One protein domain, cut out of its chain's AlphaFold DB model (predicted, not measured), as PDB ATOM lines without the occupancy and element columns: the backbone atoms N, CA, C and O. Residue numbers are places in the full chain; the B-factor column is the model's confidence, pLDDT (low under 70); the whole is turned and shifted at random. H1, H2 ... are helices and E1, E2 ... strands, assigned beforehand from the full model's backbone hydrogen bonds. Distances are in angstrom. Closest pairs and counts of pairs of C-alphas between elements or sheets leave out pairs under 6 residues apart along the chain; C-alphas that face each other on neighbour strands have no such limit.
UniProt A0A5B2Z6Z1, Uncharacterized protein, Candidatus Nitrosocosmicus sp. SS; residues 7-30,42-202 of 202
ATOM      1  N   HIS A   7       6.783 -47.549   7.636       43.97
ATOM      2  CA  HIS A   7       8.013 -47.290   6.881       43.97
ATOM      3  C   HIS A   7       8.878 -46.174   7.487       43.97
ATOM      4  O   HIS A   7      10.093 -46.310   7.470       43.97
ATOM      5  N   ASN A   8       8.301 -45.132   8.102       50.16
ATOM      6  CA  ASN A   8       9.075 -43.999   8.636       50.16
ATOM      7  C   ASN A   8       9.760 -44.291   9.986       50.16
ATOM      8  O   ASN A   8      10.856 -43.799  10.236       50.16
ATOM      9  N   LYS A   9       9.169 -45.148  10.833       45.94
ATOM     10  CA  LYS A   9       9.772 -45.545  12.122       45.94
ATOM     11  C   LYS A   9      11.119 -46.262  11.931       45.94
ATOM     12  O   LYS A   9      12.043 -46.005  12.692       45.94
ATOM     13  N   LYS A  10      11.272 -47.101  10.894       47.41
ATOM     14  CA  LYS A  10      12.537 -47.817  10.617       47.41
ATOM     15  C   LYS A  10      13.695 -46.872  10.276       47.41
ATOM     16  O   LYS A  10      14.776 -47.038  10.825       47.41
ATOM     17  N   TYR A  11      13.465 -45.870   9.425       52.09
ATOM     18  CA  TYR A  11      14.515 -44.924   9.024       52.09
ATOM     19  C   TYR A  11      14.978 -44.034  10.182       52.09
ATOM     20  O   TYR A  11      16.171 -43.766  10.299       52.09
ATOM     21  N   VAL A  12      14.065 -43.638  11.074       53.62
ATOM     22  CA  VAL A  12      14.405 -42.854  12.272       53.62
ATOM     23  C   VAL A  12      15.245 -43.673  13.259       53.62
ATOM     24  O   VAL A  12      16.221 -43.151  13.788       53.62
ATOM     25  N   ILE A  13      14.921 -44.957  13.460       52.78
ATOM     26  CA  ILE A  13      15.676 -45.868  14.342       52.78
ATOM     27  C   ILE A  13      17.090 -46.130  13.800       52.78
ATOM     28  O   ILE A  13      18.056 -46.133  14.556       52.78
ATOM     29  N   THR A  14      17.239 -46.335  12.488       51.44
ATOM     30  CA  THR A  14      18.563 -46.548  11.886       51.44
ATOM     31  C   THR A  14      19.409 -45.274  11.914       51.44
ATOM     32  O   THR A  14      20.604 -45.347  12.189       51.44
ATOM     33  N   ALA A  15      18.805 -44.104  11.682       54.06
ATOM     34  CA  ALA A  15      19.518 -42.830  11.707       54.06
ATOM     35  C   ALA A  15      20.016 -42.459  13.114       54.06
ATOM     36  O   ALA A  15      21.146 -41.998  13.255       54.06
ATOM     37  N   SER A  16      19.217 -42.693  14.160       54.31
ATOM     38  CA  SER A  16      19.611 -42.375  15.537       54.31
ATOM     39  C   SER A  16      20.751 -43.264  16.043       54.31
ATOM     40  O   SER A  16      21.694 -42.752  16.639       54.31
ATOM     41  N   ILE A  17      20.727 -44.566  15.735       56.47
ATOM     42  CA  ILE A  17      21.827 -45.486  16.071       56.47
ATOM     43  C   ILE A  17      23.100 -45.119  15.290       56.47
ATOM     44  O   ILE A  17      24.186 -45.080  15.865       56.47
ATOM     45  N   ALA A  18      22.979 -44.792  13.999       57.25
ATOM     46  CA  ALA A  18      24.127 -44.448  13.160       57.25
ATOM     47  C   ALA A  18      24.838 -43.155  13.604       57.25
ATOM     48  O   ALA A  18      26.065 -43.098  13.582       57.25
ATOM     49  N   ILE A  19      24.093 -42.133  14.041       58.84
ATOM     50  CA  ILE A  19      24.666 -40.861  14.512       58.84
ATOM     51  C   ILE A  19      25.474 -41.060  15.798       58.84
ATOM     52  O   ILE A  19      26.579 -40.532  15.916       58.84
ATOM     53  N   VAL A  20      24.969 -41.858  16.740       55.91
ATOM     54  CA  VAL A  20      25.694 -42.168  17.980       55.91
ATOM     55  C   VAL A  20      27.000 -42.910  17.682       55.91
ATOM     56  O   VAL A  20      28.046 -42.552  18.222       55.91
ATOM     57  N   VAL A  21      26.960 -43.915  16.801       56.03
ATOM     58  CA  VAL A  21      28.159 -44.675  16.410       56.03
ATOM     59  C   VAL A  21      29.179 -43.771  15.702       56.03
ATOM     60  O   VAL A  21      30.379 -43.906  15.930       56.03
ATOM     61  N   ALA A  22      28.722 -42.806  14.898       57.12
ATOM     62  CA  ALA A  22      29.598 -41.867  14.199       57.12
ATOM     63  C   ALA A  22      30.320 -40.883  15.141       57.12
ATOM     64  O   ALA A  22      31.504 -40.620  14.945       57.12
ATOM     65  N   LEU A  23      29.653 -40.369  16.181       52.00
ATOM     66  CA  LEU A  23      30.279 -39.473  17.169       52.00
ATOM     67  C   LEU A  23      31.351 -40.176  18.017       52.00
ATOM     68  O   LEU A  23      32.341 -39.547  18.389       52.00
ATOM     69  N   ALA A  24      31.202 -41.478  18.270       51.94
ATOM     70  CA  ALA A  24      32.202 -42.271  18.982       51.94
ATOM     71  C   ALA A  24      33.504 -42.486  18.181       51.94
ATOM     72  O   ALA A  24      34.536 -42.795  18.759       51.94
ATOM     73  N   LEU A  25      33.506 -42.301  16.858       51.03
ATOM     74  CA  LEU A  25      34.694 -42.552  16.029       51.03
ATOM     75  C   LEU A  25      35.666 -41.354  15.931       51.03
ATOM     76  O   LEU A  25      36.744 -41.508  15.366       51.03
ATOM     77  N   ILE A  26      35.321 -40.171  16.462       50.97
ATOM     78  CA  ILE A  26      36.057 -38.911  16.198       50.97
ATOM     79  C   ILE A  26      37.080 -38.548  17.297       50.97
ATOM     80  O   ILE A  26      37.928 -37.679  17.107       50.97
ATOM     81  N   ALA A  27      37.070 -39.215  18.449       49.31
ATOM     82  CA  ALA A  27      37.915 -38.827  19.578       49.31
ATOM     83  C   ALA A  27      39.282 -39.546  19.584       49.31
ATOM     84  O   ALA A  27      39.546 -40.488  20.334       49.31
ATOM     85  N   SER A  28      40.187 -39.053  18.738       41.47
ATOM     86  CA  SER A  28      41.629 -39.318  18.820       41.47
ATOM     87  C   SER A  28      42.262 -38.603  20.031       41.47
ATOM     88  O   SER A  28      41.903 -37.454  20.302       41.47
ATOM     89  N   PRO A  29      43.210 -39.226  20.756       50.47
ATOM     90  CA  PRO A  29      43.815 -38.617  21.932       50.47
ATOM     91  C   PRO A  29      44.963 -37.673  21.542       50.47
ATOM     92  O   PRO A  29      45.827 -38.018  20.735       50.47
ATOM     93  N   ILE A  30      44.981 -36.487  22.156       42.22
ATOM     94  CA  ILE A  30      46.139 -35.586  22.203       42.22
ATOM     95  C   ILE A  30      47.005 -36.078  23.370       42.22
ATOM     96  O   ILE A  30      46.532 -36.076  24.506       42.22
ATOM     97  N   ARG A  42      76.778 -47.113  39.744       51.25
ATOM     98  CA  ARG A  42      78.203 -47.377  39.424       51.25
ATOM     99  C   ARG A  42      78.526 -48.670  38.629       51.25
ATOM    100  O   ARG A  42      79.692 -49.047  38.570       51.25
ATOM    101  N   LYS A  43      77.545 -49.354  38.023       59.78
ATOM    102  CA  LYS A  43      77.712 -50.604  37.251       59.78
ATOM    103  C   LYS A  43      76.777 -50.751  36.029       59.78
ATOM    104  O   LYS A  43      76.632 -51.860  35.548       59.78
ATOM    105  N   GLY A  44      76.162 -49.693  35.509       62.25
ATOM    106  CA  GLY A  44      75.235 -49.791  34.366       62.25
ATOM    107  C   GLY A  44      74.233 -48.645  34.369       62.25
ATOM    108  O   GLY A  44      74.074 -47.991  35.403       62.25
ATOM    109  N   ASN A  45      73.584 -48.379  33.236       69.81
ATOM    110  CA  ASN A  45      72.467 -47.439  33.213       69.81
ATOM    111  C   ASN A  45      71.185 -48.179  33.609       69.81
ATOM    112  O   ASN A  45      70.963 -49.312  33.178       69.81
ATOM    113  N   VAL A  46      70.364 -47.527  34.432       71.81
ATOM    114  CA  VAL A  46      69.037 -48.011  34.826       71.81
ATOM    115  C   VAL A  46      68.016 -46.932  34.482       71.81
ATOM    116  O   VAL A  46      68.241 -45.755  34.783       71.81
ATOM    117  N   ALA A  47      66.927 -47.340  33.840       68.25
ATOM    118  CA  ALA A  47      65.766 -46.512  33.567       68.25
ATOM    119  C   ALA A  47      64.531 -47.303  33.985       68.25
ATOM    120  O   ALA A  47      64.335 -48.442  33.558       68.25
ATOM    121  N   GLU A  48      63.743 -46.683  34.847       70.44
ATOM    122  CA  GLU A  48      62.481 -47.206  35.340       70.44
ATOM    123  C   GLU A  48      61.408 -46.201  34.928       70.44
ATOM    124  O   GLU A  48      61.469 -45.030  35.311       70.44
ATOM    125  N   GLN A  49      60.439 -46.649  34.133       66.62
ATOM    126  CA  GLN A  49      59.284 -45.841  33.756       66.62
ATOM    127  C   GLN A  49      58.019 -46.580  34.167       66.62
ATOM    128  O   GLN A  49      57.745 -47.695  33.717       66.62
ATOM    129  N   SER A  50      57.239 -45.936  35.028       72.88
ATOM    130  CA  SER A  50      55.901 -46.391  35.381       72.88
ATOM    131  C   SER A  50      54.888 -45.373  34.887       72.88
ATOM    132  O   SER A  50      54.992 -44.181  35.177       72.88
ATOM    133  N   ILE A  51      53.920 -45.840  34.105       68.50
ATOM    134  CA  ILE A  51      52.783 -45.036  33.667       68.50
ATOM    135  C   ILE A  51      51.545 -45.653  34.291       68.50
ATOM    136  O   ILE A  51      51.193 -46.793  33.994       68.50
ATOM    137  N   SER A  52      50.903 -44.897  35.177       73.75
ATOM    138  CA  SER A  52      49.637 -45.277  35.789       73.75
ATOM    139  C   SER A  52      48.578 -44.262  35.402       73.75
ATOM    140  O   SER A  52      48.716 -43.076  35.707       73.75
ATOM    141  N   GLN A  53      47.531 -44.719  34.721       64.25
ATOM    142  CA  GLN A  53      46.431 -43.858  34.309       64.25
ATOM    143  C   GLN A  53      45.096 -44.508  34.655       64.25
ATOM    144  O   GLN A  53      44.777 -45.608  34.204       64.25
ATOM    145  N   SER A  54      44.306 -43.798  35.455       68.25
ATOM    146  CA  SER A  54      42.968 -44.213  35.853       68.25
ATOM    147  C   SER A  54      41.954 -43.164  35.424       68.25
ATOM    148  O   SER A  54      42.169 -41.968  35.624       68.25
ATOM    149  N   GLN A  55      40.861 -43.604  34.805       63.97
ATOM    150  CA  GLN A  55      39.720 -42.749  34.494       63.97
ATOM    151  C   GLN A  55      38.440 -43.462  34.898       63.97
ATOM    152  O   GLN A  55      38.211 -44.615  34.539       63.97
ATOM    153  N   SER A  56      37.605 -42.736  35.633       71.50
ATOM    154  CA  SER A  56      36.266 -43.166  35.994       71.50
ATOM    155  C   SER A  56      35.253 -42.174  35.440       71.50
ATOM    156  O   SER A  56      35.474 -40.961  35.488       71.50
ATOM    157  N   SER A  57      34.145 -42.683  34.912       68.75
ATOM    158  CA  SER A  57      33.002 -41.874  34.500       68.75
ATOM    159  C   SER A  57      31.736 -42.425  35.131       68.75
ATOM    160  O   SER A  57      31.457 -43.616  35.020       68.75
ATOM    161  N   VAL A  58      30.961 -41.544  35.758       76.06
ATOM    162  CA  VAL A  58      29.626 -41.864  36.259       76.06
ATOM    163  C   VAL A  58      28.638 -40.923  35.585       76.06
ATOM    164  O   VAL A  58      28.807 -39.703  35.645       76.06
ATOM    165  N   GLN A  59      27.623 -41.467  34.923       73.88
ATOM    166  CA  GLN A  59      26.575 -40.686  34.269       73.88
ATOM    167  C   GLN A  59      25.212 -41.191  34.720       73.88
ATOM    168  O   GLN A  59      24.901 -42.372  34.589       73.88
ATOM    169  N   ASN A  60      24.399 -40.287  35.258       83.06
ATOM    170  CA  ASN A  60      23.081 -40.613  35.771       83.06
ATOM    171  C   ASN A  60      22.043 -39.716  35.096       83.06
ATOM    172  O   ASN A  60      22.148 -38.493  35.180       83.06
ATOM    173  N   ALA A  61      21.043 -40.306  34.452       78.12
ATOM    174  CA  ALA A  61      19.991 -39.572  33.762       78.12
ATOM    175  C   ALA A  61      18.618 -40.047  34.238       78.12
ATOM    176  O   ALA A  61      18.351 -41.246  34.274       78.12
ATOM    177  N   LEU A  62      17.742 -39.109  34.600       86.56
ATOM    178  CA  LEU A  62      16.379 -39.414  35.026       86.56
ATOM    179  C   LEU A  62      15.380 -38.462  34.375       86.56
ATOM    180  O   LEU A  62      15.514 -37.244  34.481       86.56
ATOM    181  N   CYS A  63      14.386 -39.027  33.691       83.06
ATOM    182  CA  CYS A  63      13.369 -38.283  32.957       83.06
ATOM    183  C   CYS A  63      11.985 -38.747  33.382       83.06
ATOM    184  O   CYS A  63      11.705 -39.942  33.370       83.06
ATOM    185  N   ALA A  64      11.106 -37.794  33.678       87.75
ATOM    186  CA  ALA A  64       9.691 -38.032  33.913       87.75
ATOM    187  C   ALA A  64       8.864 -37.088  33.029       87.75
ATOM    188  O   ALA A  64       9.072 -35.877  33.054       87.75
ATOM    189  N   SER A  65       7.935 -37.634  32.246       86.06
ATOM    190  CA  SER A  65       7.042 -36.872  31.367       86.06
ATOM    191  C   SER A  65       5.607 -37.372  31.492       86.06
ATOM    192  O   SER A  65       5.365 -38.575  31.512       86.06
ATOM    193  N   GLY A  66       4.639 -36.451  31.528       82.50
ATOM    194  CA  GLY A  66       3.212 -36.791  31.459       82.50
ATOM    195  C   GLY A  66       2.732 -37.158  30.049       82.50
ATOM    196  O   GLY A  66       1.646 -37.705  29.897       82.50
ATOM    197  N   GLY A  67       3.537 -36.871  29.024       85.25
ATOM    198  CA  GLY A  67       3.268 -37.208  27.627       85.25
ATOM    199  C   GLY A  67       4.410 -38.018  27.024       85.25
ATOM    200  O   GLY A  67       5.181 -38.652  27.742       85.25
ATOM    201  N   THR A  68       4.531 -37.987  25.703       87.12
ATOM    202  CA  THR A  68       5.568 -38.701  24.949       87.12
ATOM    203  C   THR A  68       6.976 -38.259  25.367       87.12
ATOM    204  O   THR A  68       7.235 -37.062  25.495       87.12
ATOM    205  N   THR A  69       7.894 -39.208  25.546       83.69
ATOM    206  CA  THR A  69       9.316 -38.942  25.817       83.69
ATOM    207  C   THR A  69      10.150 -39.327  24.598       83.69
ATOM    208  O   THR A  69      10.125 -40.474  24.151       83.69
ATOM    209  N   PHE A  70      10.892 -38.369  24.041       85.12
ATOM    210  CA  PHE A  70      11.659 -38.549  22.806       85.12
ATOM    211  C   PHE A  70      13.127 -38.164  23.015       85.12
ATOM    212  O   PHE A  70      13.409 -37.077  23.517       85.12
ATOM    213  N   LEU A  71      14.053 -39.054  22.638       83.38
ATOM    214  CA  LEU A  71      15.514 -38.869  22.717       83.38
ATOM    215  C   LEU A  71      16.043 -38.316  24.055       83.38
ATOM    216  O   LEU A  71      17.070 -37.641  24.094       83.38
ATOM    217  N   SER A  72      15.363 -38.601  25.163       81.38
ATOM    218  CA  SER A  72      15.662 -38.002  26.466       81.38
ATOM    219  C   SER A  72      16.363 -38.987  27.400       81.38
ATOM    220  O   SER A  72      16.204 -40.199  27.280       81.38
ATOM    221  N   CYS A  73      17.141 -38.470  28.351       86.38
ATOM    222  CA  CYS A  73      17.868 -39.266  29.345       86.38
ATOM    223  C   CYS A  73      18.778 -40.355  28.778       86.38
ATOM    224  O   CYS A  73      18.951 -41.413  29.373       86.38
ATOM    225  N   ASN A  74      19.381 -40.100  27.624       83.38
ATOM    226  CA  ASN A  74      20.445 -40.955  27.130       83.38
ATOM    227  C   ASN A  74      21.769 -40.547  27.792       83.38
ATOM    228  O   ASN A  74      22.109 -39.365  27.789       83.38
ATOM    229  N   ASN A  75      22.514 -41.510  28.327       81.19
ATOM    230  CA  ASN A  75      23.887 -41.311  28.775       81.19
ATOM    231  C   ASN A  75      24.827 -41.746  27.657       81.19
ATOM    232  O   ASN A  75      24.733 -42.871  27.172       81.19
ATOM    233  N   VAL A  76      25.733 -40.864  27.247       80.88
ATOM    234  CA  VAL A  76      26.760 -41.177  26.252       80.88
ATOM    235  C   VAL A  76      28.117 -40.874  26.870       80.88
ATOM    236  O   VAL A  76      28.405 -39.731  27.231       80.88
ATOM    237  N   SER A  77      28.948 -41.903  27.008       79.00
ATOM    238  CA  SER A  77      30.312 -41.807  27.516       79.00
ATOM    239  C   SER A  77      31.271 -42.301  26.451       79.00
ATOM    240  O   SER A  77      31.099 -43.379  25.882       79.00
ATOM    241  N   PHE A  78      32.277 -41.480  26.178       75.12
ATOM    242  CA  PHE A  78      33.396 -41.839  25.331       75.12
ATOM    243  C   PHE A  78      34.678 -41.635  26.131       75.12
ATOM    244  O   PHE A  78      34.976 -40.523  26.569       75.12
ATOM    245  N   GLN A  79      35.422 -42.716  26.340       70.25
ATOM    246  CA  GLN A  79      36.643 -42.713  27.134       70.25
ATOM    247  C   GLN A  79      37.752 -43.392  26.343       70.25
ATOM    248  O   GLN A  79      37.827 -44.615  26.261       70.25
ATOM    249  N   ASN A  80      38.643 -42.591  25.779       73.88
ATOM    250  CA  ASN A  80      39.820 -43.084  25.088       73.88
ATOM    251  C   ASN A  80      41.048 -42.666  25.880       73.88
ATOM    252  O   ASN A  80      41.270 -41.467  26.059       73.88
ATOM    253  N   GLN A  81      41.837 -43.629  26.349       67.56
ATOM    254  CA  GLN A  81      43.150 -43.300  26.885       67.56
ATOM    255  C   GLN A  81      44.234 -44.137  26.237       67.56
ATOM    256  O   GLN A  81      44.109 -45.349  26.040       67.56
ATOM    257  N   LYS A  82      45.313 -43.426  25.934       75.56
ATOM    258  CA  LYS A  82      46.500 -43.947  25.297       75.56
ATOM    259  C   LYS A  82      47.688 -43.674  26.199       75.56
ATOM    260  O   LYS A  82      47.980 -42.510  26.458       75.56
ATOM    261  N   ASN A  83      48.385 -44.718  26.631       71.44
ATOM    262  CA  ASN A  83      49.657 -44.564  27.328       71.44
ATOM    263  C   ASN A  83      50.785 -45.008  26.412       71.44
ATOM    264  O   ASN A  83      50.743 -46.080  25.813       71.44
ATOM    265  N   THR A  84      51.803 -44.166  26.281       73.06
ATOM    266  CA  THR A  84      53.028 -44.499  25.558       73.06
ATOM    267  C   THR A  84      54.196 -44.278  26.493       73.06
ATOM    268  O   THR A  84      54.370 -43.174  26.997       73.06
ATOM    269  N   GLY A  85      54.978 -45.323  26.732       69.19
ATOM    270  CA  GLY A  85      56.233 -45.215  27.466       69.19
ATOM    271  C   GLY A  85      57.377 -45.787  26.649       69.19
ATOM    272  O   GLY A  85      57.184 -46.765  25.934       69.19
ATOM    273  N   ASN A  86      58.554 -45.186  26.735       70.88
ATOM    274  CA  ASN A  86      59.758 -45.732  26.138       70.88
ATOM    275  C   ASN A  86      60.927 -45.534  27.104       70.88
ATOM    276  O   ASN A  86      61.178 -44.414  27.545       70.88
ATOM    277  N   ASN A  87      61.685 -46.594  27.366       69.19
ATOM    278  CA  ASN A  87      62.991 -46.483  28.004       69.19
ATOM    279  C   ASN A  87      64.078 -46.662  26.945       69.19
ATOM    280  O   ASN A  87      64.198 -47.732  26.347       69.19
ATOM    281  N   ALA A  88      64.905 -45.641  26.740       69.19
ATOM    282  CA  ALA A  88      66.083 -45.727  25.884       69.19
ATOM    283  C   ALA A  88      67.347 -45.616  26.740       69.19
ATOM    284  O   ALA A  88      67.629 -44.565  27.318       69.19
ATOM    285  N   LEU A  89      68.132 -46.694  26.820       70.56
ATOM    286  CA  LEU A  89      69.415 -46.688  27.518       70.56
ATOM    287  C   LEU A  89      70.539 -47.080  26.571       70.56
ATOM    288  O   LEU A  89      70.538 -48.163  25.988       70.56
ATOM    289  N   ALA A  90      71.558 -46.231  26.506       64.19
ATOM    290  CA  ALA A  90      72.802 -46.515  25.809       64.19
ATOM    291  C   ALA A  90      73.977 -46.428  26.787       64.19
ATOM    292  O   ALA A  90      74.063 -45.483  27.571       64.19
ATOM    293  N   GLN A  91      74.894 -47.395  26.741       64.50
ATOM    294  CA  GLN A  91      76.161 -47.342  27.474       64.50
ATOM    295  C   GLN A  91      77.331 -47.563  26.512       64.50
ATOM    296  O   GLN A  91      77.372 -48.561  25.797       64.50
ATOM    297  N   GLN A  92      78.297 -46.643  26.536       58.16
ATOM    298  CA  GLN A  92      79.549 -46.738  25.789       58.16
ATOM    299  C   GLN A  92      80.706 -46.997  26.763       58.16
ATOM    300  O   GLN A  92      80.915 -46.189  27.667       58.16
ATOM    301  N   GLY A  93      81.465 -48.080  26.567       58.25
ATOM    302  CA  GLY A  93      82.781 -48.268  27.187       58.25
ATOM    303  C   GLY A  93      82.783 -48.540  28.697       58.25
ATOM    304  O   GLY A  93      82.636 -47.631  29.512       58.25
ATOM    305  N   GLY A  94      83.089 -49.779  29.101       53.75
ATOM    306  CA  GLY A  94      83.406 -50.079  30.500       53.75
ATOM    307  C   GLY A  94      84.173 -51.385  30.706       53.75
ATOM    308  O   GLY A  94      83.717 -52.452  30.311       53.75
ATOM    309  N   ASN A  95      85.295 -51.337  31.432       52.84
ATOM    310  CA  ASN A  95      86.038 -52.525  31.892       52.84
ATOM    311  C   ASN A  95      85.326 -53.272  33.050       52.84
ATOM    312  O   ASN A  95      85.965 -53.957  33.849       52.84
ATOM    313  N   GLY A  96      84.007 -53.111  33.194       54.44
ATOM    314  CA  GLY A  96      83.213 -53.624  34.312       54.44
ATOM    315  C   GLY A  96      82.171 -54.655  33.879       54.44
ATOM    316  O   GLY A  96      81.723 -54.659  32.740       54.44
ATOM    317  N   LYS A  97      81.729 -55.508  34.814       55.50
ATOM    318  CA  LYS A  97      80.613 -56.470  34.645       55.50
ATOM    319  C   LYS A  97      79.231 -55.784  34.578       55.50
ATOM    320  O   LYS A  97      78.283 -56.273  35.183       55.50
ATOM    321  N   GLY A  98      79.149 -54.602  33.980       58.75
ATOM    322  CA  GLY A  98      77.937 -53.793  33.962       58.75
ATOM    323  C   GLY A  98      77.117 -54.019  32.705       58.75
ATOM    324  O   GLY A  98      77.706 -54.109  31.638       58.75
ATOM    325  N   GLY A  99      75.798 -54.126  32.833       66.75
ATOM    326  CA  GLY A  99      74.841 -54.164  31.721       66.75
ATOM    327  C   GLY A  99      73.742 -53.124  31.939       66.75
ATOM    328  O   GLY A  99      73.627 -52.582  33.042       66.75
ATOM    329  N   ASN A 100      72.966 -52.811  30.900       72.31
ATOM    330  CA  ASN A 100      71.836 -51.886  31.017       72.31
ATOM    331  C   ASN A 100      70.575 -52.625  31.478       72.31
ATOM    332  O   ASN A 100      70.299 -53.722  30.992       72.31
ATOM    333  N   SER A 101      69.809 -52.003  32.378       72.12
ATOM    334  CA  SER A 101      68.511 -52.509  32.835       72.12
ATOM    335  C   SER A 101      67.421 -51.490  32.531       72.12
ATOM    336  O   SER A 101      67.500 -50.353  32.998       72.12
ATOM    337  N   GLY A 102      66.430 -51.880  31.736       70.38
ATOM    338  CA  GLY A 102      65.244 -51.071  31.460       70.38
ATOM    339  C   GLY A 102      64.011 -51.774  32.000       70.38
ATOM    340  O   GLY A 102      63.715 -52.884  31.563       70.38
ATOM    341  N   GLU A 103      63.303 -51.139  32.927       72.31
ATOM    342  CA  GLU A 103      62.031 -51.641  33.445       72.31
ATOM    343  C   GLU A 103      60.912 -50.676  33.065       72.31
ATOM    344  O   GLU A 103      60.940 -49.482  33.386       72.31
ATOM    345  N   GLN A 104      59.915 -51.199  32.357       71.56
ATOM    346  CA  GLN A 104      58.721 -50.455  31.998       71.56
ATOM    347  C   GLN A 104      57.483 -51.138  32.565       71.56
ATOM    348  O   GLN A 104      57.233 -52.318  32.315       71.56
ATOM    349  N   SER A 105      56.670 -50.366  33.278       76.75
ATOM    350  CA  SER A 105      55.338 -50.784  33.700       76.75
ATOM    351  C   SER A 105      54.298 -49.792  33.199       76.75
ATOM    352  O   SER A 105      54.400 -48.587  33.417       76.75
ATOM    353  N   ILE A 106      53.284 -50.294  32.503       71.88
ATOM    354  CA  ILE A 106      52.086 -49.525  32.175       71.88
ATOM    355  C   ILE A 106      50.919 -50.195  32.888       71.88
ATOM    356  O   ILE A 106      50.626 -51.359  32.630       71.88
ATOM    357  N   SER A 107      50.261 -49.466  33.784       75.31
ATOM    358  CA  SER A 107      49.009 -49.881  34.411       75.31
ATOM    359  C   SER A 107      47.903 -48.920  34.003       75.31
ATOM    360  O   SER A 107      47.973 -47.724  34.281       75.31
ATOM    361  N   GLN A 108      46.866 -49.439  33.356       68.19
ATOM    362  CA  GLN A 108      45.736 -48.637  32.909       68.19
ATOM    363  C   GLN A 108      44.421 -49.234  33.403       68.19
ATOM    364  O   GLN A 108      44.156 -50.418  33.199       68.19
ATOM    365  N   SER A 109      43.580 -48.409  34.024       71.00
ATOM    366  CA  SER A 109      42.254 -48.818  34.493       71.00
ATOM    367  C   SER A 109      41.180 -47.842  34.028       71.00
ATOM    368  O   SER A 109      41.289 -46.641  34.283       71.00
ATOM    369  N   GLN A 110      40.117 -48.349  33.404       67.56
ATOM    370  CA  GLN A 110      38.923 -47.558  33.100       67.56
ATOM    371  C   GLN A 110      37.689 -48.156  33.757       67.56
ATOM    372  O   GLN A 110      37.433 -49.352  33.618       67.56
ATOM    373  N   SER A 111      36.898 -47.305  34.404       74.69
ATOM    374  CA  SER A 111      35.580 -47.660  34.925       74.69
ATOM    375  C   SER A 111      34.508 -46.743  34.344       74.69
ATOM    376  O   SER A 111      34.687 -45.528  34.250       74.69
ATOM    377  N   SER A 112      33.373 -47.309  33.943       74.94
ATOM    378  CA  SER A 112      32.190 -46.524  33.588       74.94
ATOM    379  C   SER A 112      30.961 -47.056  34.295       74.94
ATOM    380  O   SER A 112      30.650 -48.234  34.178       74.94
ATOM    381  N   GLU A 113      30.215 -46.172  34.937       79.00
ATOM    382  CA  GLU A 113      28.903 -46.472  35.497       79.00
ATOM    383  C   GLU A 113      27.882 -45.543  34.844       79.00
ATOM    384  O   GLU A 113      27.971 -44.320  34.935       79.00
ATOM    385  N   GLN A 114      26.924 -46.108  34.120       79.06
ATOM    386  CA  GLN A 114      25.870 -45.337  33.472       79.06
ATOM    387  C   GLN A 114      24.521 -45.838  33.955       79.06
ATOM    388  O   GLN A 114      24.191 -47.006  33.767       79.06
ATOM    389  N   ASN A 115      23.719 -44.968  34.555       86.19
ATOM    390  CA  ASN A 115      22.367 -45.319  34.949       86.19
ATOM    391  C   ASN A 115      21.352 -44.348  34.352       86.19
ATOM    392  O   ASN A 115      21.474 -43.127  34.451       86.19
ATOM    393  N   SER A 116      20.351 -44.906  33.686       85.19
ATOM    394  CA  SER A 116      19.314 -44.146  33.018       85.19
ATOM    395  C   SER A 116      17.934 -44.640  33.410       85.19
ATOM    396  O   SER A 116      17.671 -45.841  33.431       85.19
ATOM    397  N   GLN A 117      17.051 -43.702  33.738       89.69
ATOM    398  CA  GLN A 117      15.677 -43.977  34.125       89.69
ATOM    399  C   GLN A 117      14.725 -43.056  33.374       89.69
ATOM    400  O   GLN A 117      14.870 -41.833  33.379       89.69
ATOM    401  N   VAL A 118      13.723 -43.643  32.730       89.50
ATOM    402  CA  VAL A 118      12.695 -42.912  31.994       89.50
ATOM    403  C   VAL A 118      11.319 -43.349  32.456       89.50
ATOM    404  O   VAL A 118      11.009 -44.535  32.469       89.50
ATOM    405  N   VAL A 119      10.481 -42.371  32.778       90.12
ATOM    406  CA  VAL A 119       9.059 -42.535  33.061       90.12
ATOM    407  C   VAL A 119       8.277 -41.633  32.108       90.12
ATOM    408  O   VAL A 119       8.523 -40.429  32.031       90.12
ATOM    409  N   SER A 120       7.343 -42.199  31.354       89.06
ATOM    410  CA  SER A 120       6.523 -41.484  30.375       89.06
ATOM    411  C   SER A 120       5.057 -41.883  30.494       89.06
ATOM    412  O   SER A 120       4.737 -43.067  30.566       89.06
ATOM    413  N   GLY A 121       4.155 -40.900  30.459       85.50
ATOM    414  CA  GLY A 121       2.713 -41.129  30.333       85.50
ATOM    415  C   GLY A 121       2.274 -41.516  28.915       85.50
ATOM    416  O   GLY A 121       1.196 -42.080  28.750       85.50
ATOM    417  N   GLY A 122       3.101 -41.239  27.900       87.00
ATOM    418  CA  GLY A 122       2.860 -41.574  26.492       87.00
ATOM    419  C   GLY A 122       3.867 -42.594  25.957       87.00
ATOM    420  O   GLY A 122       4.349 -43.446  26.707       87.00
ATOM    421  N   ASP A 123       4.184 -42.522  24.662       87.25
ATOM    422  CA  ASP A 123       5.234 -43.354  24.054       87.25
ATOM    423  C   ASP A 123       6.635 -42.904  24.509       87.25
ATOM    424  O   ASP A 123       6.888 -41.712  24.695       87.25
ATOM    425  N   THR A 124       7.576 -43.843  24.605       85.88
ATOM    426  CA  THR A 124       8.991 -43.582  24.884       85.88
ATOM    427  C   THR A 124       9.861 -44.039  23.721       85.88
ATOM    428  O   THR A 124      10.061 -45.235  23.491       85.88
ATOM    429  N   ILE A 125      10.447 -43.090  22.996       86.19
ATOM    430  CA  ILE A 125      11.194 -43.365  21.764       86.19
ATOM    431  C   ILE A 125      12.633 -42.862  21.890       86.19
ATOM    432  O   ILE A 125      12.869 -41.695  22.216       86.19
ATOM    433  N   GLY A 126      13.607 -43.731  21.616       81.81
ATOM    434  CA  GLY A 126      15.028 -43.382  21.600       81.81
ATOM    435  C   GLY A 126      15.575 -42.857  22.932       81.81
ATOM    436  O   GLY A 126      16.549 -42.112  22.922       81.81
ATOM    437  N   SER A 127      14.922 -43.153  24.053       83.38
ATOM    438  CA  SER A 127      15.194 -42.525  25.349       83.38
ATOM    439  C   SER A 127      15.750 -43.528  26.346       83.38
ATOM    440  O   SER A 127      15.512 -44.728  26.252       83.38
ATOM    441  N   GLY A 128      16.474 -43.046  27.340       85.19
ATOM    442  CA  GLY A 128      16.952 -43.897  28.414       85.19
ATOM    443  C   GLY A 128      18.132 -44.800  28.046       85.19
ATOM    444  O   GLY A 128      18.402 -45.762  28.749       85.19
ATOM    445  N   ASN A 129      18.807 -44.574  26.921       83.50
ATOM    446  CA  ASN A 129      19.897 -45.436  26.475       83.50
ATOM    447  C   ASN A 129      21.218 -45.050  27.150       83.50
ATOM    448  O   ASN A 129      21.571 -43.876  27.192       83.50
ATOM    449  N   ASN A 130      21.974 -46.035  27.616       81.19
ATOM    450  CA  ASN A 130      23.345 -45.879  28.076       81.19
ATOM    451  C   ASN A 130      24.288 -46.397  26.997       81.19
ATOM    452  O   ASN A 130      24.211 -47.561  26.609       81.19
ATOM    453  N   ILE A 131      25.150 -45.530  26.489       82.06
ATOM    454  CA  ILE A 131      26.093 -45.851  25.430       82.06
ATOM    455  C   ILE A 131      27.474 -45.509  25.955       82.06
ATOM    456  O   ILE A 131      27.784 -44.345  26.210       82.06
ATOM    457  N   ASN A 132      28.288 -46.535  26.152       79.75
ATOM    458  CA  ASN A 132      29.654 -46.418  26.616       79.75
ATOM    459  C   ASN A 132      30.593 -46.941  25.537       79.75
ATOM    460  O   ASN A 132      30.431 -48.058  25.044       79.75
ATOM    461  N   VAL A 133      31.580 -46.132  25.175       78.50
ATOM    462  CA  VAL A 133      32.665 -46.543  24.291       78.50
ATOM    463  C   VAL A 133      33.976 -46.287  25.012       78.50
ATOM    464  O   VAL A 133      34.314 -45.146  25.328       78.50
ATOM    465  N   GLN A 134      34.702 -47.363  25.280       72.44
ATOM    466  CA  GLN A 134      35.977 -47.351  25.978       72.44
ATOM    467  C   GLN A 134      37.064 -47.905  25.066       72.44
ATOM    468  O   GLN A 134      36.962 -49.028  24.573       72.44
ATOM    469  N   ASN A 135      38.124 -47.132  24.865       73.19
ATOM    470  CA  ASN A 135      39.296 -47.580  24.130       73.19
ATOM    471  C   ASN A 135      40.559 -47.364  24.969       73.19
ATOM    472  O   ASN A 135      40.813 -46.265  25.467       73.19
ATOM    473  N   GLN A 136      41.337 -48.433  25.126       69.25
ATOM    474  CA  GLN A 136      42.599 -48.448  25.856       69.25
ATOM    475  C   GLN A 136      43.722 -48.873  24.919       69.25
ATOM    476  O   GLN A 136      43.753 -50.015  24.458       69.25
ATOM    477  N   GLU A 137      44.663 -47.972  24.653       76.38
ATOM    478  CA  GLU A 137      45.839 -48.269  23.837       76.38
ATOM    479  C   GLU A 137      47.113 -48.057  24.661       76.38
ATOM    480  O   GLU A 137      47.481 -46.925  24.965       76.38
ATOM    481  N   ASN A 138      47.816 -49.130  25.008       73.25
ATOM    482  CA  ASN A 138      49.122 -49.022  25.649       73.25
ATOM    483  C   ASN A 138      50.222 -49.432  24.679       73.25
ATOM    484  O   ASN A 138      50.181 -50.515  24.100       73.25
ATOM    485  N   SER A 139      51.234 -48.581  24.543       77.38
ATOM    486  CA  SER A 139      52.455 -48.882  23.806       77.38
ATOM    487  C   SER A 139      53.664 -48.713  24.712       77.38
ATOM    488  O   SER A 139      53.827 -47.665  25.336       77.38
ATOM    489  N   GLY A 140      54.538 -49.714  24.765       74.50
ATOM    490  CA  GLY A 140      55.772 -49.629  25.539       74.50
ATOM    491  C   GLY A 140      56.988 -50.181  24.819       74.50
ATOM    492  O   GLY A 140      56.892 -51.288  24.308       74.50
ATOM    493  N   ASN A 141      58.117 -49.469  24.780       74.50
ATOM    494  CA  ASN A 141      59.358 -50.039  24.247       74.50
ATOM    495  C   ASN A 141      60.559 -49.820  25.168       74.50
ATOM    496  O   ASN A 141      60.853 -48.695  25.566       74.50
ATOM    497  N   ASN A 142      61.338 -50.878  25.394       71.12
ATOM    498  CA  ASN A 142      62.662 -50.767  25.998       71.12
ATOM    499  C   ASN A 142      63.735 -50.960  24.919       71.12
ATOM    500  O   ASN A 142      63.879 -52.055  24.376       71.12
ATOM    501  N   ALA A 143      64.518 -49.925  24.624       74.81
ATOM    502  CA  ALA A 143      65.674 -49.992  23.733       74.81
ATOM    503  C   ALA A 143      66.973 -49.898  24.550       74.81
ATOM    504  O   ALA A 143      67.305 -48.854  25.112       74.81
ATOM    505  N   LEU A 144      67.713 -51.003  24.617       73.06
ATOM    506  CA  LEU A 144      68.920 -51.174  25.423       73.06
ATOM    507  C   LEU A 144      70.114 -51.420  24.497       73.06
ATOM    508  O   LEU A 144      70.177 -52.444  23.823       73.06
ATOM    509  N   ALA A 145      71.090 -50.518  24.477       66.50
ATOM    510  CA  ALA A 145      72.296 -50.659  23.663       66.50
ATOM    511  C   ALA A 145      73.564 -50.594  24.520       66.50
ATOM    512  O   ALA A 145      73.740 -49.683  25.330       66.50
ATOM    513  N   GLN A 146      74.475 -51.544  24.319       65.50
ATOM    514  CA  GLN A 146      75.805 -51.539  24.921       65.50
ATOM    515  C   GLN A 146      76.873 -51.669  23.832       65.50
ATOM    516  O   GLN A 146      76.852 -52.626  23.061       65.50
ATOM    517  N   GLN A 147      77.807 -50.715  23.786       59.62
ATOM    518  CA  GLN A 147      78.915 -50.708  22.830       59.62
ATOM    519  C   GLN A 147      80.261 -50.634  23.563       59.62
ATOM    520  O   GLN A 147      80.551 -49.650  24.250       59.62
ATOM    521  N   GLY A 148      81.103 -51.656  23.379       57.72
ATOM    522  CA  GLY A 148      82.491 -51.677  23.842       57.72
ATOM    523  C   GLY A 148      82.663 -52.041  25.321       57.72
ATOM    524  O   GLY A 148      82.445 -51.229  26.222       57.72
ATOM    525  N   GLY A 149      83.155 -53.254  25.575       55.28
ATOM    526  CA  GLY A 149      83.624 -53.695  26.888       55.28
ATOM    527  C   GLY A 149      83.952 -55.188  26.916       55.28
ATOM    528  O   GLY A 149      83.171 -56.008  26.453       55.28
ATOM    529  N   ASN A 150      85.074 -55.574  27.531       54.78
ATOM    530  CA  ASN A 150      85.445 -56.988  27.737       54.78
ATOM    531  C   ASN A 150      84.656 -57.650  28.897       54.78
ATOM    532  O   ASN A 150      85.090 -58.652  29.472       54.78
ATOM    533  N   GLY A 151      83.544 -57.047  29.328       54.50
ATOM    534  CA  GLY A 151      82.774 -57.440  30.507       54.50
ATOM    535  C   GLY A 151      81.652 -58.429  30.183       54.50
ATOM    536  O   GLY A 151      80.933 -58.259  29.213       54.50
ATOM    537  N   LYS A 152      81.438 -59.432  31.048       57.06
ATOM    538  CA  LYS A 152      80.334 -60.415  30.953       57.06
ATOM    539  C   LYS A 152      78.942 -59.853  31.338       57.06
ATOM    540  O   LYS A 152      78.108 -60.609  31.826       57.06
ATOM    541  N   GLY A 153      78.730 -58.539  31.266       58.59
ATOM    542  CA  GLY A 153      77.441 -57.924  31.617       58.59
ATOM    543  C   GLY A 153      76.442 -58.105  30.478       58.59
ATOM    544  O   GLY A 153      76.826 -57.906  29.335       58.59
ATOM    545  N   GLY A 154      75.205 -58.512  30.767       65.94
ATOM    546  CA  GLY A 154      74.124 -58.613  29.775       65.94
ATOM    547  C   GLY A 154      73.107 -57.484  29.947       65.94
ATOM    548  O   GLY A 154      72.946 -56.971  31.056       65.94
ATOM    549  N   ASN A 155      72.429 -57.102  28.866       72.00
ATOM    550  CA  ASN A 155      71.316 -56.152  28.916       72.00
ATOM    551  C   ASN A 155      70.017 -56.883  29.282       72.00
ATOM    552  O   ASN A 155      69.726 -57.926  28.698       72.00
ATOM    553  N   SER A 156      69.239 -56.327  30.211       71.19
ATOM    554  CA  SER A 156      67.921 -56.846  30.596       71.19
ATOM    555  C   SER A 156      66.848 -55.793  30.354       71.19
ATOM    556  O   SER A 156      67.005 -54.639  30.751       71.19
ATOM    557  N   GLY A 157      65.772 -56.191  29.680       70.44
ATOM    558  CA  GLY A 157      64.604 -55.354  29.441       70.44
ATOM    559  C   GLY A 157      63.358 -56.072  29.920       70.44
ATOM    560  O   GLY A 157      63.017 -57.122  29.373       70.44
ATOM    561  N   GLU A 158      62.679 -55.502  30.907       71.19
ATOM    562  CA  GLU A 158      61.408 -56.009  31.407       71.19
ATOM    563  C   GLU A 158      60.288 -55.038  31.047       71.19
ATOM    564  O   GLU A 158      60.389 -53.821  31.223       71.19
ATOM    565  N   GLN A 159      59.209 -55.592  30.501       71.50
ATOM    566  CA  GLN A 159      58.012 -54.842  30.158       71.50
ATOM    567  C   GLN A 159      56.798 -55.539  30.757       71.50
ATOM    568  O   GLN A 159      56.545 -56.710  30.486       71.50
ATOM    569  N   SER A 160      56.026 -54.786  31.533       76.19
ATOM    570  CA  SER A 160      54.726 -55.206  32.035       76.19
ATOM    571  C   SER A 160      53.657 -54.223  31.569       76.19
ATOM    572  O   SER A 160      53.780 -53.011  31.737       76.19
ATOM    573  N   ILE A 161      52.604 -54.747  30.946       70.00
ATOM    574  CA  ILE A 161      51.403 -53.978  30.622       70.00
ATOM    575  C   ILE A 161      50.233 -54.655  31.325       70.00
ATOM    576  O   ILE A 161      49.933 -55.815  31.053       70.00
ATOM    577  N   SER A 162      49.592 -53.928  32.233       74.44
ATOM    578  CA  SER A 162      48.382 -54.344  32.938       74.44
ATOM    579  C   SER A 162      47.221 -53.446  32.535       74.44
ATOM    580  O   SER A 162      47.332 -52.219  32.565       74.44
ATOM    581  N   GLN A 163      46.095 -54.060  32.178       68.00
ATOM    582  CA  GLN A 163      44.865 -53.358  31.823       68.00
ATOM    583  C   GLN A 163      43.681 -53.897  32.619       68.00
ATOM    584  O   GLN A 163      43.523 -55.109  32.761       68.00
ATOM    585  N   SER A 164      42.827 -52.992  33.094       69.75
ATOM    586  CA  SER A 164      41.516 -53.329  33.637       69.75
ATOM    587  C   SER A 164      40.422 -52.438  33.049       69.75
ATOM    588  O   SER A 164      40.598 -51.232  32.839       69.75
ATOM    589  N   GLN A 165      39.278 -53.056  32.763       67.19
ATOM    590  CA  GLN A 165      38.065 -52.375  32.328       67.19
ATOM    591  C   GLN A 165      36.886 -52.871  33.152       67.19
ATOM    592  O   GLN A 165      36.638 -54.074  33.228       67.19
ATOM    593  N   SER A 166      36.148 -51.937  33.742       74.06
ATOM    594  CA  SER A 166      34.828 -52.191  34.306       74.06
ATOM    595  C   SER A 166      33.805 -51.273  33.654       74.06
ATOM    596  O   SER A 166      34.076 -50.119  33.305       74.06
ATOM    597  N   SER A 167      32.616 -51.816  33.431       72.44
ATOM    598  CA  SER A 167      31.535 -51.064  32.825       72.44
ATOM    599  C   SER A 167      30.213 -51.588  33.353       72.44
ATOM    600  O   SER A 167      29.779 -52.670  32.964       72.44
ATOM    601  N   GLU A 168      29.528 -50.794  34.166       77.31
ATOM    602  CA  GLU A 168      28.173 -51.077  34.636       77.31
ATOM    603  C   GLU A 168      27.183 -50.147  33.935       77.31
ATOM    604  O   GLU A 168      27.393 -48.936  33.845       77.31
ATOM    605  N   GLN A 169      26.144 -50.714  33.323       78.25
ATOM    606  CA  GLN A 169      25.086 -49.940  32.682       78.25
ATOM    607  C   GLN A 169      23.749 -50.450  33.192       78.25
ATOM    608  O   GLN A 169      23.447 -51.637  33.075       78.25
ATOM    609  N   ASN A 170      22.932 -49.546  33.713       85.00
ATOM    610  CA  ASN A 170      21.576 -49.850  34.130       85.00
ATOM    611  C   ASN A 170      20.612 -48.915  33.415       85.00
ATOM    612  O   ASN A 170      20.727 -47.698  33.508       85.00
ATOM    613  N   SER A 171      19.657 -49.478  32.691       84.62
ATOM    614  CA  SER A 171      18.645 -48.688  32.009       84.62
ATOM    615  C   SER A 171      17.265 -49.199  32.371       84.62
ATOM    616  O   SER A 171      17.022 -50.406  32.367       84.62
ATOM    617  N   GLN A 172      16.369 -48.276  32.709       88.19
ATOM    618  CA  GLN A 172      14.991 -48.577  33.059       88.19
ATOM    619  C   GLN A 172      14.054 -47.612  32.344       88.19
ATOM    620  O   GLN A 172      14.230 -46.396  32.389       88.19
ATOM    621  N   VAL A 173      13.037 -48.166  31.690       85.94
ATOM    622  CA  VAL A 173      12.034 -47.397  30.954       85.94
ATOM    623  C   VAL A 173      10.646 -47.883  31.340       85.94
ATOM    624  O   VAL A 173      10.345 -49.071  31.240       85.94
ATOM    625  N   VAL A 174       9.799 -46.948  31.753       87.38
ATOM    626  CA  VAL A 174       8.383 -47.152  32.055       87.38
ATOM    627  C   VAL A 174       7.582 -46.200  31.171       87.38
ATOM    628  O   VAL A 174       7.766 -44.987  31.242       87.38
ATOM    629  N   SER A 175       6.703 -46.741  30.328       87.44
ATOM    630  CA  SER A 175       5.925 -45.977  29.345       87.44
ATOM    631  C   SER A 175       4.444 -46.329  29.441       87.44
ATOM    632  O   SER A 175       4.103 -47.502  29.571       87.44
ATOM    633  N   GLY A 176       3.570 -45.325  29.340       88.12
ATOM    634  CA  GLY A 176       2.125 -45.522  29.189       88.12
ATOM    635  C   GLY A 176       1.712 -45.959  27.777       88.12
ATOM    636  O   GLY A 176       0.649 -46.552  27.609       88.12
ATOM    637  N   GLY A 177       2.556 -45.684  26.777       88.00
ATOM    638  CA  GLY A 177       2.419 -46.100  25.377       88.00
ATOM    639  C   GLY A 177       3.568 -46.990  24.875       88.00
ATOM    640  O   GLY A 177       4.194 -47.722  25.642       88.00
ATOM    641  N   ASP A 178       3.856 -46.931  23.574       87.00
ATOM    642  CA  ASP A 178       4.887 -47.749  22.921       87.00
ATOM    643  C   ASP A 178       6.299 -47.394  23.420       87.00
ATOM    644  O   ASP A 178       6.664 -46.224  23.508       87.00
ATOM    645  N   THR A 179       7.154 -48.397  23.641       82.25
ATOM    646  CA  THR A 179       8.591 -48.198  23.912       82.25
ATOM    647  C   THR A 179       9.424 -48.670  22.722       82.25
ATOM    648  O   THR A 179       9.396 -49.849  22.376       82.25
ATOM    649  N   ILE A 180      10.159 -47.766  22.064       81.56
ATOM    650  CA  ILE A 180      10.867 -48.057  20.802       81.56
ATOM    651  C   ILE A 180      12.298 -47.520  20.841       81.56
ATOM    652  O   ILE A 180      12.504 -46.313  20.932       81.56
ATOM    653  N   GLY A 181      13.299 -48.397  20.698       78.19
ATOM    654  CA  GLY A 181      14.714 -47.986  20.666       78.19
ATOM    655  C   GLY A 181      15.174 -47.279  21.947       78.19
ATOM    656  O   GLY A 181      16.100 -46.474  21.916       78.19
ATOM    657  N   SER A 182      14.487 -47.551  23.051       81.94
ATOM    658  CA  SER A 182      14.690 -46.949  24.363       81.94
ATOM    659  C   SER A 182      15.166 -48.021  25.329       81.94
ATOM    660  O   SER A 182      14.833 -49.193  25.155       81.94
ATOM    661  N   GLY A 183      15.894 -47.627  26.362       80.62
ATOM    662  CA  GLY A 183      16.276 -48.547  27.425       80.62
ATOM    663  C   GLY A 183      17.515 -49.407  27.145       80.62
ATOM    664  O   GLY A 183      17.734 -50.411  27.816       80.62
ATOM    665  N   ASN A 184      18.297 -49.086  26.112       79.06
ATOM    666  CA  ASN A 184      19.420 -49.920  25.688       79.06
ATOM    667  C   ASN A 184      20.687 -49.610  26.476       79.06
ATOM    668  O   ASN A 184      21.008 -48.448  26.705       79.06
ATOM    669  N   ASN A 185      21.454 -50.651  26.784       76.75
ATOM    670  CA  ASN A 185      22.809 -50.551  27.308       76.75
ATOM    671  C   ASN A 185      23.775 -51.053  26.233       76.75
ATOM    672  O   ASN A 185      23.824 -52.249  25.950       76.75
ATOM    673  N   VAL A 186      24.507 -50.142  25.602       76.50
ATOM    674  CA  VAL A 186      25.500 -50.453  24.572       76.50
ATOM    675  C   VAL A 186      26.873 -50.153  25.142       76.50
ATOM    676  O   VAL A 186      27.189 -49.001  25.410       76.50
ATOM    677  N   ASN A 187      27.690 -51.188  25.306       76.81
ATOM    678  CA  ASN A 187      29.071 -51.052  25.744       76.81
ATOM    679  C   ASN A 187      30.007 -51.583  24.658       76.81
ATOM    680  O   ASN A 187      29.928 -52.755  24.289       76.81
ATOM    681  N   VAL A 188      30.873 -50.717  24.142       75.94
ATOM    682  CA  VAL A 188      31.904 -51.068  23.165       75.94
ATOM    683  C   VAL A 188      33.255 -50.862  23.820       75.94
ATOM    684  O   VAL A 188      33.607 -49.746  24.195       75.94
ATOM    685  N   GLN A 189      34.012 -51.945  23.942       70.00
ATOM    686  CA  GLN A 189      35.326 -51.948  24.566       70.00
ATOM    687  C   GLN A 189      36.374 -52.403  23.559       70.00
ATOM    688  O   GLN A 189      36.191 -53.400  22.862       70.00
ATOM    689  N   SER A 190      37.469 -51.658  23.485       74.12
ATOM    690  CA  SER A 190      38.636 -52.000  22.684       74.12
ATOM    691  C   SER A 190      39.893 -51.843  23.527       74.12
ATOM    692  O   SER A 190      40.061 -50.863  24.256       74.12
ATOM    693  N   GLN A 191      40.762 -52.843  23.437       67.81
ATOM    694  CA  GLN A 191      42.020 -52.914  24.163       67.81
ATOM    695  C   GLN A 191      43.120 -53.309  23.188       67.81
ATOM    696  O   GLN A 191      43.027 -54.326  22.505       67.81
ATOM    697  N   THR A 192      44.163 -52.493  23.108       74.50
ATOM    698  CA  THR A 192      45.354 -52.783  22.313       74.50
ATOM    699  C   THR A 192      46.581 -52.544  23.169       74.50
ATOM    700  O   THR A 192      46.805 -51.438  23.653       74.50
ATOM    701  N   ASN A 193      47.385 -53.589  23.338       69.88
ATOM    702  CA  ASN A 193      48.683 -53.507  23.989       69.88
ATOM    703  C   ASN A 193      49.751 -53.867  22.971       69.88
ATOM    704  O   ASN A 193      49.708 -54.945  22.379       69.88
ATOM    705  N   SER A 194      50.710 -52.972  22.787       72.81
ATOM    706  CA  SER A 194      51.867 -53.190  21.938       72.81
ATOM    707  C   SER A 194      53.134 -52.929  22.729       72.81
ATOM    708  O   SER A 194      53.198 -52.031  23.570       72.81
ATOM    709  N   GLY A 195      54.170 -53.701  22.445       71.25
ATOM    710  CA  GLY A 195      55.467 -53.377  22.983       71.25
ATOM    711  C   GLY A 195      56.603 -54.200  22.443       71.25
ATOM    712  O   GLY A 195      56.403 -55.239  21.812       71.25
ATOM    713  N   SER A 196      57.812 -53.694  22.640       71.88
ATOM    714  CA  SER A 196      59.028 -54.339  22.171       71.88
ATOM    715  C   SER A 196      60.211 -54.025  23.072       71.88
ATOM    716  O   SER A 196      60.547 -52.870  23.326       71.88
ATOM    717  N   ASN A 197      60.904 -55.086  23.482       70.38
ATOM    718  CA  ASN A 197      62.197 -54.994  24.140       70.38
ATOM    719  C   ASN A 197      63.282 -55.321  23.113       70.38
ATOM    720  O   ASN A 197      63.377 -56.452  22.638       70.38
ATOM    721  N   ALA A 198      64.097 -54.332  22.766       72.38
ATOM    722  CA  ALA A 198      65.250 -54.485  21.895       72.38
ATOM    723  C   ALA A 198      66.523 -54.325  22.727       72.38
ATOM    724  O   ALA A 198      66.759 -53.269  23.309       72.38
ATOM    725  N   ALA A 199      67.354 -55.366  22.775       67.00
ATOM    726  CA  ALA A 199      68.641 -55.342  23.456       67.00
ATOM    727  C   ALA A 199      69.770 -55.658  22.466       67.00
ATOM    728  O   ALA A 199      69.741 -56.691  21.800       67.00
ATOM    729  N   ALA A 200      70.768 -54.780  22.376       63.88
ATOM    730  CA  ALA A 200      71.939 -54.933  21.518       63.88
ATOM    731  C   ALA A 200      73.231 -54.831  22.337       63.88
ATOM    732  O   ALA A 200      73.368 -53.951  23.190       63.88
ATOM    733  N   GLN A 201      74.182 -55.724  22.066       62.69
ATOM    734  CA  GLN A 201      75.498 -55.762  22.703       62.69
ATOM    735  C   GLN A 201      76.565 -56.002  21.623       62.69
ATOM    736  O   GLN A 201      76.443 -56.974  20.875       62.69
ATOM    737  N   SER A 202      77.572 -55.121  21.521       57.53
ATOM    738  CA  SER A 202      78.738 -55.280  20.623       57.53
ATOM    739  C   SER A 202      80.066 -55.173  21.360       57.53
ATOM    740  O   SER A 202      80.248 -54.143  22.062       57.53
TER     741      SER A 202
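This is residues 7 to 30 and 42 to 202 of the 202 residues of an uncharacterized protein of Candidatus Nitrosocosmicus sp. SS (UniProt A0A5B2Z6Z1). This is a long, narrow sandwich of two three-stranded sheets, E1 E3 E5 and E2 E4 E6, made by a chain wound in three stacked turns: each turn runs out along one sheet and comes back along the other. H1 lies outside this sandwich and only grazes the sheet E2 E4 E6 with residues 20 to 24. The printed part has 185 residues, with one named helix followed by six named strands, H1 E1 E2 E3 E4 E5 E6; both sheets are parallel throughout, and the class is mostly strand. The whole is extended, a rod spanning 84 by 28 by 20 A, with a radius of gyration of the C-alphas of 25.5 A.

Find C-alpha 7 at (8.013, -47.290, 6.881); from there H1 runs over residues 7 to 24, 27.5 A. Beyond the cut, look for C-alpha 44 at (75.235, -49.791, 34.366), where E1, residues 44 to 65, begins its 69.5 A. E2, residues 75 to 92, returns over 56.0 A. Next come E3, residues 101 to 120, 63.0 A; E4, residues 130 to 147, 56.0 A; and E5, residues 156 to 175, 63.0 A. E6, residues 185 to 201, runs 53.1 A to C-alpha 201 at (75.498, -55.762, 22.703).

In H1, 13 of 14 O i to N i+4 pairs are within hydrogen-bond range; its closest C-alphas to E2 are Ala 24 and Phe 78, 6.5 A. H1 is not on the sheet E1 E3 E5. In that sheet, check N 51 and O 105, 2.9 A, between the parallel E1 and E3, and N 116 and O 170, 2.8 A, between the parallel E3 and E5. In the other sheet, N 77 and O 131 are 2.8 A apart between the parallel E2 and E4, and N 132 and O 186 are 2.8 A apart between the parallel E4 and E6. The two sheets form a sandwich, two sheets face to face: their facing parts are 11.7 A centre to centre, their best planes 6 degrees apart. Across it, the closest C-alphas of E1 and E2 are Gln 59 and Asn 75, 6.1 A; those of E5 and E6 are Gly 157 and Asn 197, 5.8 A. E2 and E5 are apart.

The two C-alphas farthest apart, Gly 66 and Asn 150, are 84.8 A from each other. Residues 31 to 41 are not printed, and C-alphas 30 and 42 are 38.3 A apart across this cut. The links printed whole are short but not tight. Residues 69 to 70 pair with 124 to 125, and those with 179 to 180, each parallel. The mean pLDDT of the printed part is 71.1; 71 residues are under 70, among them residues 7 to 30, 90 to 99 and 145 to 154.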